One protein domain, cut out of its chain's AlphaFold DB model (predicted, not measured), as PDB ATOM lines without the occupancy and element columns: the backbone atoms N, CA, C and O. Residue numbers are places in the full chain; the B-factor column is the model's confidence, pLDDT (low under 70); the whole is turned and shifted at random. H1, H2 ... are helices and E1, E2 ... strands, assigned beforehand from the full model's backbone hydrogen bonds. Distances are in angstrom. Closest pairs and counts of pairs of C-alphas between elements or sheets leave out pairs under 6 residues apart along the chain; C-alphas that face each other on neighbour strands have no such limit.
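This is residues 7 to 92 of the 93 residues of an uncharacterized protein of Psychrosphaera saromensis (UniProt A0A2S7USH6). What does the model look like? A strongly twisted wall of six strands, E1 to E6, has both helices over one face, the short H1 crossing its strands and the long H2 passing over E4 and E5. The far end of H2 leaves the body as an arm, so that residues 83 to 92 stick out. What is it made of? The printed part has 86 residues, with two named helices and six named strands in the order H1 E1 E2 E3 E4 E5 E6 H2; the sheet has that same strand order, all antiparallel, and the class is mixed, helices and strands. It is compact, with a radius of gyration of the C-alphas of 13.6 A and spans of 43 by 32 by 28 A.

Where is the first helix? H1, residues 7 to 16, is on the sheet of E1, 18 to 20, E2, 23 to 26, E3, 29 to 33, E4, 40 to 44, E5, 47 to 52, and E6, 56 to 60, at a height over the sheet of 7.9 A. It lies over E4 and only just over E2 and E3, with 3 C-alphas falling on each of these two, and runs across the strands at 80 degrees to E4 on the local plane. Its closest C-alphas to E2 are those of Ile 14 and Ser 24, 5.3 A apart. How are the strands joined? E1 to E6 form a meander, each strand the antiparallel neighbour of the one before and a hairpin with it. Within hydrogen-bond range are N 18 and O 25 at 2.8 A for E1 and E2, N 24 and O 31 at 2.8 A for E2 and E3, N 41 and O 32 at 2.8 A for E3 and E4, N 49 and O 42 at 2.8 A for E4 and E5, and N 52 and O 56 at 2.8 A for E5 and E6. Where is the last helix? H2, residues 64 to 90, is on the same face as H1, over E4 and E5, at a height over the sheet of 11.9 A; the C-alphas of Val 47 and Leu 67, the closest of E5 and H2, are 6.3 A apart. With residues 74 to 78 alone it touches H1, the closest C-alphas being those of Leu 9 and Phe 78 at 6.1 A, at a steep tilt of 69 degrees, only just short of about perpendicular, the same way. In H1 and H2 every O i to N i+4 pair is within hydrogen-bond range.

Where does the printed part start? H1 begins at C-alpha 7, (43.659, -41.864, -21.618), and is 14.1 A long. How long are the strands? From first to last C-alpha, E1 is 6.3 A, E2 9.9 A, E3 13.6 A, E4 13.7 A, E5 16.2 A and E6 13.6 A. Where does H2 run? It goes 39.4 A from C-alpha 64 to C-alpha 90 at (37.750, -58.423, -4.691).

How large is it? The two C-alphas farthest apart, those of Glu 62 and Arg 92, are 45.3 A apart. Are there cuts or long links? The printed part has no cut and no long link; the link of six residues from E3 to E4 is short, and the others are tight. Where is confidence low? Residues 91 to 92 are under 70, and the mean pLDDT of the printed part is 91.9.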
ATOM      1  N   LEU A   7      42.272 -41.688 -22.051       93.50
ATOM      2  CA  LEU A   7      43.659 -41.864 -21.618       93.50
ATOM      3  C   LEU A   7      43.855 -43.222 -20.937       93.50
ATOM      4  O   LEU A   7      44.868 -43.882 -21.141       93.50
ATOM      5  N   GLU A   8      42.877 -43.666 -20.150       93.75
ATOM      6  CA  GLU A   8      42.924 -44.993 -19.538       93.75
ATOM      7  C   GLU A   8      42.830 -46.099 -20.591       93.75
ATOM      8  O   GLU A   8      43.608 -47.052 -20.544       93.75
ATOM      9  N   LEU A   9      41.942 -45.943 -21.576       95.31
ATOM     10  CA  LEU A   9      41.856 -46.869 -22.701       95.31
ATOM     11  C   LEU A   9      43.167 -46.901 -23.502       95.31
ATOM     12  O   LEU A   9      43.691 -47.980 -23.766       95.31
ATOM     13  N   PHE A  10      43.744 -45.737 -23.818       95.69
ATOM     14  CA  PHE A  10      45.059 -45.629 -24.451       95.69
ATOM     15  C   PHE A  10      46.133 -46.390 -23.660       95.69
ATOM     16  O   PHE A  10      46.811 -47.254 -24.212       95.69
ATOM     17  N   ASN A  11      46.242 -46.135 -22.353       94.88
ATOM     18  CA  ASN A  11      47.216 -46.805 -21.489       94.88
ATOM     19  C   ASN A  11      47.007 -48.321 -21.469       94.88
ATOM     20  O   ASN A  11      47.981 -49.075 -21.451       94.88
ATOM     21  N   HIS A  12      45.756 -48.781 -21.506       95.62
ATOM     22  CA  HIS A  12      45.451 -50.201 -21.580       95.62
ATOM     23  C   HIS A  12      45.961 -50.820 -22.888       95.62
ATOM     24  O   HIS A  12      46.641 -51.844 -22.830       95.62
ATOM     25  N   VAL A  13      45.710 -50.179 -24.035       96.50
ATOM     26  CA  VAL A  13      46.186 -50.638 -25.354       96.50
ATOM     27  C   VAL A  13      47.715 -50.642 -25.417       96.50
ATOM     28  O   VAL A  13      48.302 -51.609 -25.894       96.50
ATOM     29  N   ILE A  14      48.382 -49.610 -24.894       95.44
ATOM     30  CA  ILE A  14      49.852 -49.552 -24.840       95.44
ATOM     31  C   ILE A  14      50.434 -50.672 -23.970       95.44
ATOM     32  O   ILE A  14      51.451 -51.260 -24.339       95.44
ATOM     33  N   THR A  15      49.795 -50.972 -22.837       95.00
ATOM     34  CA  THR A  15      50.303 -51.924 -21.835       95.00
ATOM     35  C   THR A  15      50.045 -53.383 -22.210       95.00
ATOM     36  O   THR A  15      50.907 -54.230 -21.987       95.00
ATOM     37  N   HIS A  16      48.866 -53.685 -22.760       94.62
ATOM     38  CA  HIS A  16      48.413 -55.060 -23.014       94.62
ATOM     39  C   HIS A  16      48.373 -55.417 -24.503       94.62
ATOM     40  O   HIS A  16      48.182 -56.582 -24.853       94.62
ATOM     41  N   GLY A  17      48.530 -54.432 -25.387       94.75
ATOM     42  CA  GLY A  17      48.569 -54.646 -26.826       94.75
ATOM     43  C   GLY A  17      49.851 -55.325 -27.299       94.75
ATOM     44  O   GLY A  17      50.906 -55.265 -26.669       94.75
ATOM     45  N   THR A  18      49.764 -55.952 -28.469       96.62
ATOM     46  CA  THR A  18      50.928 -56.483 -29.178       96.62
ATOM     47  C   THR A  18      51.626 -55.346 -29.911       96.62
ATOM     48  O   THR A  18      50.991 -54.622 -30.680       96.62
ATOM     49  N   LYS A  19      52.936 -55.188 -29.696       94.56
ATOM     50  CA  LYS A  19      53.739 -54.208 -30.436       94.56
ATOM     51  C   LYS A  19      53.827 -54.606 -31.909       94.56
ATOM     52  O   LYS A  19      54.262 -55.711 -32.224       94.56
ATOM     53  N   GLN A  20      53.425 -53.698 -32.785       93.06
ATOM     54  CA  GLN A  20      53.546 -53.800 -34.234       93.06
ATOM     55  C   GLN A  20      54.187 -52.503 -34.725       93.06
ATOM     56  O   GLN A  20      53.569 -51.442 -34.666       93.06
ATOM     57  N   ASP A  21      55.440 -52.580 -35.166       88.44
ATOM     58  CA  ASP A  21      56.244 -51.418 -35.552       88.44
ATOM     59  C   ASP A  21      56.289 -50.341 -34.446       88.44
ATOM     60  O   ASP A  21      56.793 -50.589 -33.349       88.44
ATOM     61  N   SER A  22      55.761 -49.146 -34.726       89.88
ATOM     62  CA  SER A  22      55.725 -47.991 -33.823       89.88
ATOM     63  C   SER A  22      54.432 -47.868 -33.008       89.88
ATOM     64  O   SER A  22      54.246 -46.869 -32.313       89.88
ATOM     65  N   LYS A  23      53.529 -48.853 -33.081       94.94
ATOM     66  CA  LYS A  23      52.231 -48.832 -32.390       94.94
ATOM     67  C   LYS A  23      51.988 -50.103 -31.582       94.94
ATOM     68  O   LYS A  23      52.496 -51.177 -31.899       94.94
ATOM     69  N   SER A  24      51.160 -49.996 -30.554       96.94
ATOM     70  CA  SER A  24      50.578 -51.147 -29.865       96.94
ATOM     71  C   SER A  24      49.177 -51.398 -30.401       96.94
ATOM     72  O   SER A  24      48.381 -50.467 -30.526       96.94
ATOM     73  N   VAL A  25      48.866 -52.656 -30.711       96.38
ATOM     74  CA  VAL A  25      47.549 -53.072 -31.203       96.38
ATOM     75  C   VAL A  25      46.894 -53.991 -30.182       96.38
ATOM     76  O   VAL A  25      47.473 -55.004 -29.786       96.38
ATOM     77  N   PHE A  26      45.685 -53.641 -29.758       94.38
ATOM     78  CA  PHE A  26      44.856 -54.441 -28.865       94.38
ATOM     79  C   PHE A  26      43.438 -54.487 -29.433       94.38
ATOM     80  O   PHE A  26      42.786 -53.452 -29.560       94.38
ATOM     81  N   GLU A  27      42.977 -55.684 -29.794       90.75
ATOM     82  CA  GLU A  27      41.740 -55.871 -30.561       90.75
ATOM     83  C   GLU A  27      41.727 -54.995 -31.835       90.75
ATOM     84  O   GLU A  27      42.652 -55.062 -32.643       90.75
ATOM     85  N   GLU A  28      40.691 -54.174 -32.024       94.00
ATOM     86  CA  GLU A  28      40.561 -53.223 -33.135       94.00
ATOM     87  C   GLU A  28      41.194 -51.850 -32.828       94.00
ATOM     88  O   GLU A  28      41.181 -50.958 -33.682       94.00
ATOM     89  N   PHE A  29      41.745 -51.660 -31.623       97.06
ATOM     90  CA  PHE A  29      42.399 -50.418 -31.230       97.06
ATOM     91  C   PHE A  29      43.892 -50.448 -31.543       97.06
ATOM     92  O   PHE A  29      44.605 -51.407 -31.251       97.06
ATOM     93  N   SER A  30      44.381 -49.348 -32.100       97.62
ATOM     94  CA  SER A  30      45.807 -49.067 -32.247       97.62
ATOM     95  C   SER A  30      46.161 -47.831 -31.436       97.62
ATOM     96  O   SER A  30      45.480 -46.817 -31.552       97.62
ATOM     97  N   ALA A  31      47.228 -47.892 -30.649       97.56
ATOM     98  CA  ALA A  31      47.716 -46.767 -29.866       97.56
ATOM     99  C   ALA A  31      49.195 -46.510 -30.146       97.56
ATOM    100  O   ALA A  31      49.990 -47.446 -30.240       97.56
ATOM    101  N   TRP A  32      49.562 -45.243 -30.276       96.56
ATOM    102  CA  TRP A  32      50.949 -44.802 -30.393       96.56
ATOM    103  C   TRP A  32      51.087 -43.398 -29.815       96.56
ATOM    104  O   TRP A  32      50.095 -42.715 -29.569       96.56
ATOM    105  N   ASN A  33      52.313 -42.960 -29.586       94.38
ATOM    106  CA  ASN A  33      52.603 -41.608 -29.138       94.38
ATOM    107  C   ASN A  33      53.773 -41.042 -29.933       94.38
ATOM    108  O   ASN A  33      54.611 -41.793 -30.436       94.38
ATOM    109  N   GLU A  34      53.827 -39.719 -30.027       90.81
ATOM    110  CA  GLU A  34      55.003 -39.031 -30.555       90.81
ATOM    111  C   GLU A  34      56.232 -39.293 -29.673       90.81
ATOM    112  O   GLU A  34      56.120 -39.661 -28.497       90.81
ATOM    113  N   ILE A  35      57.421 -39.082 -30.241       83.38
ATOM    114  CA  ILE A  35      58.713 -39.297 -29.562       83.38
ATOM    115  C   ILE A  35      58.836 -38.440 -28.296       83.38
ATOM    116  O   ILE A  35      59.458 -38.856 -27.320       83.38
ATOM    117  N   ASP A  36      58.229 -37.255 -28.304       81.81
ATOM    118  CA  ASP A  36      58.230 -36.329 -27.174       81.81
ATOM    119  C   ASP A  36      57.302 -36.773 -26.025       81.81
ATOM    120  O   ASP A  36      57.379 -36.232 -24.923       81.81
ATOM    121  N   GLY A  37      56.451 -37.777 -26.263       76.00
ATOM    122  CA  GLY A  37      55.478 -38.295 -25.308       76.00
ATOM    123  C   GLY A  37      54.338 -37.328 -24.986       76.00
ATOM    124  O   GLY A  37      53.536 -37.632 -24.102       76.00
ATOM    125  N   TYR A  38      54.245 -36.181 -25.673       84.75
ATOM    126  CA  TYR A  38      53.244 -35.159 -25.370       84.75
ATOM    127  C   TYR A  38      51.914 -35.377 -26.099       84.75
ATOM    128  O   TYR A  38      50.870 -34.884 -25.662       84.75
ATOM    129  N   THR A  39      51.947 -36.126 -27.197       91.69
ATOM    130  CA  THR A  39      50.769 -36.412 -28.011       91.69
ATOM    131  C   THR A  39      50.560 -37.914 -28.093       91.69
ATOM    132  O   THR A  39      51.428 -38.647 -28.572       91.69
ATOM    133  N   CYS A  40      49.401 -38.365 -27.617       94.69
ATOM    134  CA  CYS A  40      48.995 -39.762 -27.657       94.69
ATOM    135  C   CYS A  40      47.857 -39.931 -28.656       94.69
ATOM    136  O   CYS A  40      46.891 -39.174 -28.638       94.69
ATOM    137  N   TYR A  41      47.930 -40.963 -29.478       96.81
ATOM    138  CA  TYR A  41      46.912 -41.281 -30.460       96.81
ATOM    139  C   TYR A  41      46.279 -42.616 -30.123       96.81
ATOM    140  O   TYR A  41      46.962 -43.586 -29.785       96.81
ATOM    141  N   LEU A  42      44.962 -42.666 -30.249       97.31
ATOM    142  CA  LEU A  42      44.192 -43.893 -30.172       97.31
ATOM    143  C   LEU A  42      43.301 -43.963 -31.412       97.31
ATOM    144  O   LEU A  42      42.501 -43.071 -31.676       97.31
ATOM    145  N   LYS A  43      43.446 -45.030 -32.184       97.81
ATOM    146  CA  LYS A  43      42.730 -45.244 -33.437       97.81
ATOM    147  C   LYS A  43      41.842 -46.467 -33.341       97.81
ATOM    148  O   LYS A  43      42.267 -47.495 -32.819       97.81
ATOM    149  N   PHE A  44      40.646 -46.357 -33.901       97.69
ATOM    150  CA  PHE A  44      39.750 -47.476 -34.166       97.69
ATOM    151  C   PHE A  44      39.156 -47.272 -35.557       97.69
ATOM    152  O   PHE A  44      38.461 -46.285 -35.799       97.69
ATOM    153  N   LYS A  45      39.447 -48.208 -36.467       95.00
ATOM    154  CA  LYS A  45      39.089 -48.103 -37.892       95.00
ATOM    155  C   LYS A  45      39.540 -46.755 -38.466       95.00
ATOM    156  O   LYS A  45      40.730 -46.456 -38.397       95.00
ATOM    157  N   ASP A  46      38.612 -45.957 -38.976       95.69
ATOM    158  CA  ASP A  46      38.869 -44.683 -39.649       95.69
ATOM    159  C   ASP A  46      38.835 -43.478 -38.696       95.69
ATOM    160  O   ASP A  46      39.101 -42.354 -39.106       95.69
ATOM    161  N   VAL A  47      38.589 -43.708 -37.399       97.81
ATOM    162  CA  VAL A  47      38.577 -42.655 -36.379       97.81
ATOM    163  C   VAL A  47      39.882 -42.644 -35.603       97.81
ATOM    164  O   VAL A  47      40.282 -43.663 -35.032       97.81
ATOM    165  N   THR A  48      40.500 -41.470 -35.505       98.19
ATOM    166  CA  THR A  48      41.640 -41.225 -34.612       98.19
ATOM    167  C   THR A  48      41.260 -40.184 -33.568       98.19
ATOM    168  O   THR A  48      40.767 -39.111 -33.906       98.19
ATOM    169  N   ILE A  49      41.473 -40.500 -32.289       96.81
ATOM    170  CA  ILE A  49      41.470 -39.505 -31.219       96.81
ATOM    171  C   ILE A  49      42.911 -39.128 -30.893       96.81
ATOM    172  O   ILE A  49      43.749 -39.989 -30.617       96.81
ATOM    173  N   THR A  50      43.168 -37.827 -30.894       97.25
ATOM    174  CA  THR A  50      44.442 -37.242 -30.486       97.25
ATOM    175  C   THR A  50      44.267 -36.686 -29.083       97.25
ATOM    176  O   THR A  50      43.450 -35.795 -28.860       97.25
ATOM    177  N   LEU A  51      44.998 -37.241 -28.123       94.00
ATOM    178  CA  LEU A  51      45.013 -36.851 -26.720       94.00
ATOM    179  C   LEU A  51      46.218 -35.947 -26.470       94.00
ATOM    180  O   LEU A  51      47.368 -36.340 -26.673       94.00
ATOM    181  N   MET A  52      45.934 -34.741 -25.999       91.50
ATOM    182  CA  MET A  52      46.911 -33.711 -25.677       91.50
ATOM    183  C   MET A  52      46.831 -33.351 -24.189       91.50
ATOM    184  O   MET A  52      45.917 -33.734 -23.451       91.50
ATOM    185  N   PHE A  53      47.792 -32.550 -23.745       83.75
ATOM    186  CA  PHE A  53      47.866 -32.065 -22.372       83.75
ATOM    187  C   PHE A  53      46.657 -31.196 -22.005       83.75
ATOM    188  O   PHE A  53      45.973 -30.628 -22.861       83.75
ATOM    189  N   HIS A  54      46.401 -31.080 -20.698       82.38
ATOM    190  CA  HIS A  54      45.282 -30.312 -20.137       82.38
ATOM    191  C   HIS A  54      43.899 -30.784 -20.609       82.38
ATOM    192  O   HIS A  54      43.012 -29.970 -20.866       82.38
ATOM    193  N   SER A  55      43.720 -32.106 -20.707       80.94
ATOM    194  CA  SER A  55      42.445 -32.744 -21.066       80.94
ATOM    195  C   SER A  55      41.900 -32.306 -22.426       80.94
ATOM    196  O   SER A  55      40.691 -32.339 -22.656       80.94
ATOM    197  N   ARG A  56      42.785 -31.878 -23.331       88.69
ATOM    198  CA  ARG A  56      42.415 -31.534 -24.699       88.69
ATOM    199  C   ARG A  56      42.450 -32.787 -25.552       88.69
ATOM    200  O   ARG A  56      43.411 -33.547 -25.503       88.69
ATOM    201  N   PHE A  57      41.414 -32.971 -26.353       92.81
ATOM    202  CA  PHE A  57      41.401 -34.006 -27.367       92.81
ATOM    203  C   PHE A  57      40.649 -33.542 -28.607       92.81
ATOM    204  O   PHE A  57      39.783 -32.669 -28.533       92.81
ATOM    205  N   SER A  58      40.987 -34.140 -29.740       95.12
ATOM    206  CA  SER A  58      40.304 -33.946 -31.016       95.12
ATOM    207  C   SER A  58      40.001 -35.296 -31.648       95.12
ATOM    208  O   SER A  58      40.752 -36.252 -31.459       95.12
ATOM    209  N   PHE A  59      38.895 -35.361 -32.385       96.31
ATOM    210  CA  PHE A  59      38.536 -36.514 -33.200       96.31
ATOM    211  C   PHE A  59      38.743 -36.176 -34.670       96.31
ATOM    212  O   PHE A  59      38.267 -35.143 -35.135       96.31
ATOM    213  N   GLU A  60      39.401 -37.076 -35.383       97.94
ATOM    214  CA  GLU A  60      39.557 -37.055 -36.832       97.94
ATOM    215  C   GLU A  60      38.759 -38.233 -37.399       97.94
ATOM    216  O   GLU A  60      38.988 -39.376 -36.999       97.94
ATOM    217  N   TYR A  61      37.775 -37.936 -38.249       97.38
ATOM    218  CA  TYR A  61      36.851 -38.888 -38.873       97.38
ATOM    219  C   TYR A  61      36.224 -38.256 -40.124       97.38
ATOM    220  O   TYR A  61      36.148 -37.028 -40.215       97.38
ATOM    221  N   GLU A  62      35.755 -39.071 -41.071       96.56
ATOM    222  CA  GLU A  62      35.097 -38.578 -42.289       96.56
ATOM    223  C   GLU A  62      33.578 -38.505 -42.117       96.56
ATOM    224  O   GLU A  62      32.935 -37.567 -42.593       96.56
ATOM    225  N   GLN A  63      32.995 -39.473 -41.404       96.75
ATOM    226  CA  GLN A  63      31.550 -39.590 -41.216       96.75
ATOM    227  C   GLN A  63      31.170 -39.671 -39.737       96.75
ATOM    228  O   GLN A  63      31.783 -40.386 -38.947       96.75
ATOM    229  N   GLU A  64      30.086 -39.001 -39.343       95.94
ATOM    230  CA  GLU A  64      29.595 -39.032 -37.955       95.94
ATOM    231  C   GLU A  64      29.254 -40.458 -37.479       95.94
ATOM    232  O   GLU A  64      29.424 -40.798 -36.308       95.94
ATOM    233  N   SER A  65      28.839 -41.336 -38.397       96.56
ATOM    234  CA  SER A  65      28.602 -42.758 -38.126       96.56
ATOM    235  C   SER A  65      29.859 -43.493 -37.645       96.56
ATOM    236  O   SER A  65      29.758 -44.379 -36.791       96.56
ATOM    237  N   GLU A  66      31.041 -43.114 -38.137       96.50
ATOM    238  CA  GLU A  66      32.330 -43.668 -37.719       96.50
ATOM    239  C   GLU A  66      32.653 -43.225 -36.294       96.50
ATOM    240  O   GLU A  66      33.007 -44.058 -35.456       96.50
ATOM    241  N   LEU A  67      32.443 -41.941 -35.978       96.12
ATOM    242  CA  LEU A  67      32.614 -41.416 -34.623       96.12
ATOM    243  C   LEU A  67      31.679 -42.119 -33.627       96.12
ATOM    244  O   LEU A  67      32.109 -42.509 -32.540       96.12
ATOM    245  N   LEU A  68      30.415 -42.330 -33.994       96.25
ATOM    246  CA  LEU A  68      29.459 -43.067 -33.161       96.25
ATOM    247  C   LEU A  68      29.909 -44.518 -32.932       96.25
ATOM    248  O   LEU A  68      29.810 -45.034 -31.814       96.25
ATOM    249  N   ALA A  69      30.438 -45.176 -33.969       96.44
ATOM    250  CA  ALA A  69      30.989 -46.521 -33.856       96.44
ATOM    251  C   ALA A  69      32.213 -46.556 -32.925       96.44
ATOM    252  O   ALA A  69      32.278 -47.418 -32.045       96.44
ATOM    253  N   PHE A  70      33.125 -45.588 -33.061       96.44
ATOM    254  CA  PHE A  70      34.266 -45.404 -32.166       96.44
ATOM    255  C   PHE A  70      33.806 -45.246 -30.715       96.44
ATOM    256  O   PHE A  70      34.260 -45.979 -29.841       96.44
ATOM    257  N   GLN A  71      32.869 -44.334 -30.440       95.56
ATOM    258  CA  GLN A  71      32.409 -44.054 -29.076       95.56
ATOM    259  C   GLN A  71      31.759 -45.282 -28.435       95.56
ATOM    260  O   GLN A  71      31.989 -45.571 -27.258       95.56
ATOM    261  N   LYS A  72      30.988 -46.049 -29.215       95.69
ATOM    262  CA  LYS A  72      30.386 -47.304 -28.757       95.69
ATOM    263  C   LYS A  72      31.448 -48.357 -28.429       95.69
ATOM    264  O   LYS A  72      31.349 -49.005 -27.385       95.69
ATOM    265  N   ALA A  73      32.452 -48.523 -29.289       95.94
ATOM    266  CA  ALA A  73      33.553 -49.458 -29.067       95.94
ATOM    267  C   ALA A  73      34.397 -49.053 -27.851       95.94
ATOM    268  O   ALA A  73      34.642 -49.874 -26.970       95.94
ATOM    269  N   ALA A  74      34.764 -47.773 -27.756       95.62
ATOM    270  CA  ALA A  74      35.561 -47.233 -26.663       95.62
ATOM    271  C   ALA A  74      34.841 -47.373 -25.319       95.62
ATOM    272  O   ALA A  74      35.457 -47.770 -24.333       95.62
ATOM    273  N   LYS A  75      33.524 -47.125 -25.283       95.19
ATOM    274  CA  LYS A  75      32.722 -47.357 -24.082       95.19
ATOM    275  C   LYS A  75      32.751 -48.824 -23.665       95.19
ATOM    276  O   LYS A  75      33.020 -49.108 -22.504       95.19
ATOM    277  N   ARG A  76      32.496 -49.746 -24.598       94.44
ATOM    278  CA  ARG A  76      32.500 -51.185 -24.305       94.44
ATOM    279  C   ARG A  76      33.855 -51.641 -23.764       94.44
ATOM    280  O   ARG A  76      33.893 -52.335 -22.756       94.44
ATOM    281  N   ALA A  77      34.946 -51.244 -24.417       93.56
ATOM    282  CA  ALA A  77      36.296 -51.583 -23.977       93.56
ATOM    283  C   ALA A  77      36.588 -51.010 -22.582       93.56
ATOM    284  O   ALA A  77      37.089 -51.712 -21.710       93.56
ATOM    285  N   PHE A  78      36.212 -49.753 -22.342       93.31
ATOM    286  CA  PHE A  78      36.404 -49.107 -21.049       93.31
ATOM    287  C   PHE A  78      35.616 -49.782 -19.921       93.31
ATOM    288  O   PHE A  78      36.183 -50.020 -18.856       93.31
ATOM    289  N   ASP A  79      34.348 -50.131 -20.153       93.25
ATOM    290  CA  ASP A  79      33.523 -50.838 -19.168       93.25
ATOM    291  C   ASP A  79      34.171 -52.188 -18.783       93.25
ATOM    292  O   ASP A  79      34.328 -52.475 -17.597       93.25
ATOM    293  N   LEU A  80      34.656 -52.962 -19.766       91.25
ATOM    294  CA  LEU A  80      35.357 -54.235 -19.528       91.25
ATOM    295  C   LEU A  80      36.635 -54.055 -18.695       91.25
ATOM    296  O   LEU A  80      36.909 -54.852 -17.795       91.25
ATOM    297  N   ILE A  81      37.407 -52.995 -18.957       90.19
ATOM    298  CA  ILE A  81      38.602 -52.663 -18.169       90.19
ATOM    299  C   ILE A  81      38.220 -52.388 -16.707       90.19
ATOM    300  O   ILE A  81      38.902 -52.862 -15.793       90.19
ATOM    301  N   GLN A  82      37.128 -51.654 -16.464       90.38
ATOM    302  CA  GLN A  82      36.668 -51.383 -15.100       90.38
ATOM    303  C   GLN A  82      36.216 -52.663 -14.389       90.38
ATOM    304  O   GLN A  82      36.613 -52.898 -13.249       90.38
ATOM    305  N   GLU A  83      35.451 -53.520 -15.068       90.25
ATOM    306  CA  GLU A  83      34.984 -54.800 -14.521       90.25
ATOM    307  C   GLU A  83      36.153 -55.705 -14.103       90.25
ATOM    308  O   GLU A  83      36.168 -56.231 -12.987       90.25
ATOM    309  N   GLN A  84      37.178 -55.829 -14.953       86.62
ATOM    310  CA  GLN A  84      38.381 -56.612 -14.652       86.62
ATOM    311  C   GLN A  84      39.129 -56.076 -13.424       86.62
ATOM    312  O   GLN A  84      39.588 -56.852 -12.580       86.62
ATOM    313  N   ARG A  85      39.231 -54.747 -13.282       83.00
ATOM    314  CA  ARG A  85      39.867 -54.112 -12.116       83.00
ATOM    315  C   ARG A  85      39.080 -54.363 -10.832       83.00
ATOM    316  O   ARG A  85      39.690 -54.666  -9.802       83.00
ATOM    317  N   SER A  86      37.752 -54.266 -10.881       82.44
ATOM    318  CA  SER A  86      36.883 -54.563  -9.739       82.44
ATOM    319  C   SER A  86      37.006 -56.024  -9.309       82.44
ATOM    320  O   SER A  86      37.243 -56.289  -8.132       82.44
ATOM    321  N   ALA A  87      36.960 -56.968 -10.254       81.06
ATOM    322  CA  ALA A  87      37.102 -58.397  -9.968       81.06
ATOM    323  C   ALA A  87      38.463 -58.740  -9.335       81.06
ATOM    324  O   ALA A  87      38.535 -59.466  -8.344       81.06
ATOM    325  N   HIS A  88      39.552 -58.169  -9.855       76.25
ATOM    326  CA  HIS A  88      40.891 -58.367  -9.297       76.25
ATOM    327  C   HIS A  88      41.066 -57.731  -7.904       76.25
ATOM    328  O   HIS A  88      41.869 -58.207  -7.103       76.25
ATOM    329  N   THR A  89      40.315 -56.671  -7.589       75.00
ATOM    330  CA  THR A  89      40.337 -56.039  -6.260       75.00
ATOM    331  C   THR A  89      39.615 -56.895  -5.216       75.00
ATOM    332  O   THR A  89      40.092 -57.002  -4.089       75.00
ATOM    333  N   GLU A  90      38.511 -57.543  -5.588       71.88
ATOM    334  CA  GLU A  90      37.750 -58.423  -4.691       71.88
ATOM    335  C   GLU A  90      38.472 -59.753  -4.413       71.88
ATOM    336  O   GLU A  90      38.406 -60.252  -3.301       71.88
ATOM    337  N   LEU A  91      39.247 -60.285  -5.368       68.38
ATOM    338  CA  LEU A  91      40.079 -61.488  -5.177       68.38
ATOM    339  C   LEU A  91      41.272 -61.292  -4.221       68.38
ATOM    340  O   LEU A  91      41.905 -62.268  -3.821       68.38
ATOM    341  N   ARG A  92      41.633 -60.040  -3.910       66.12
ATOM    342  CA  ARG A  92      42.734 -59.689  -2.996       66.12
ATOM    343  C   ARG A  92      42.266 -59.369  -1.571       66.12
ATOM    344  O   ARG A  92      43.117 -59.058  -0.737       66.12
TER     345      ARG A  92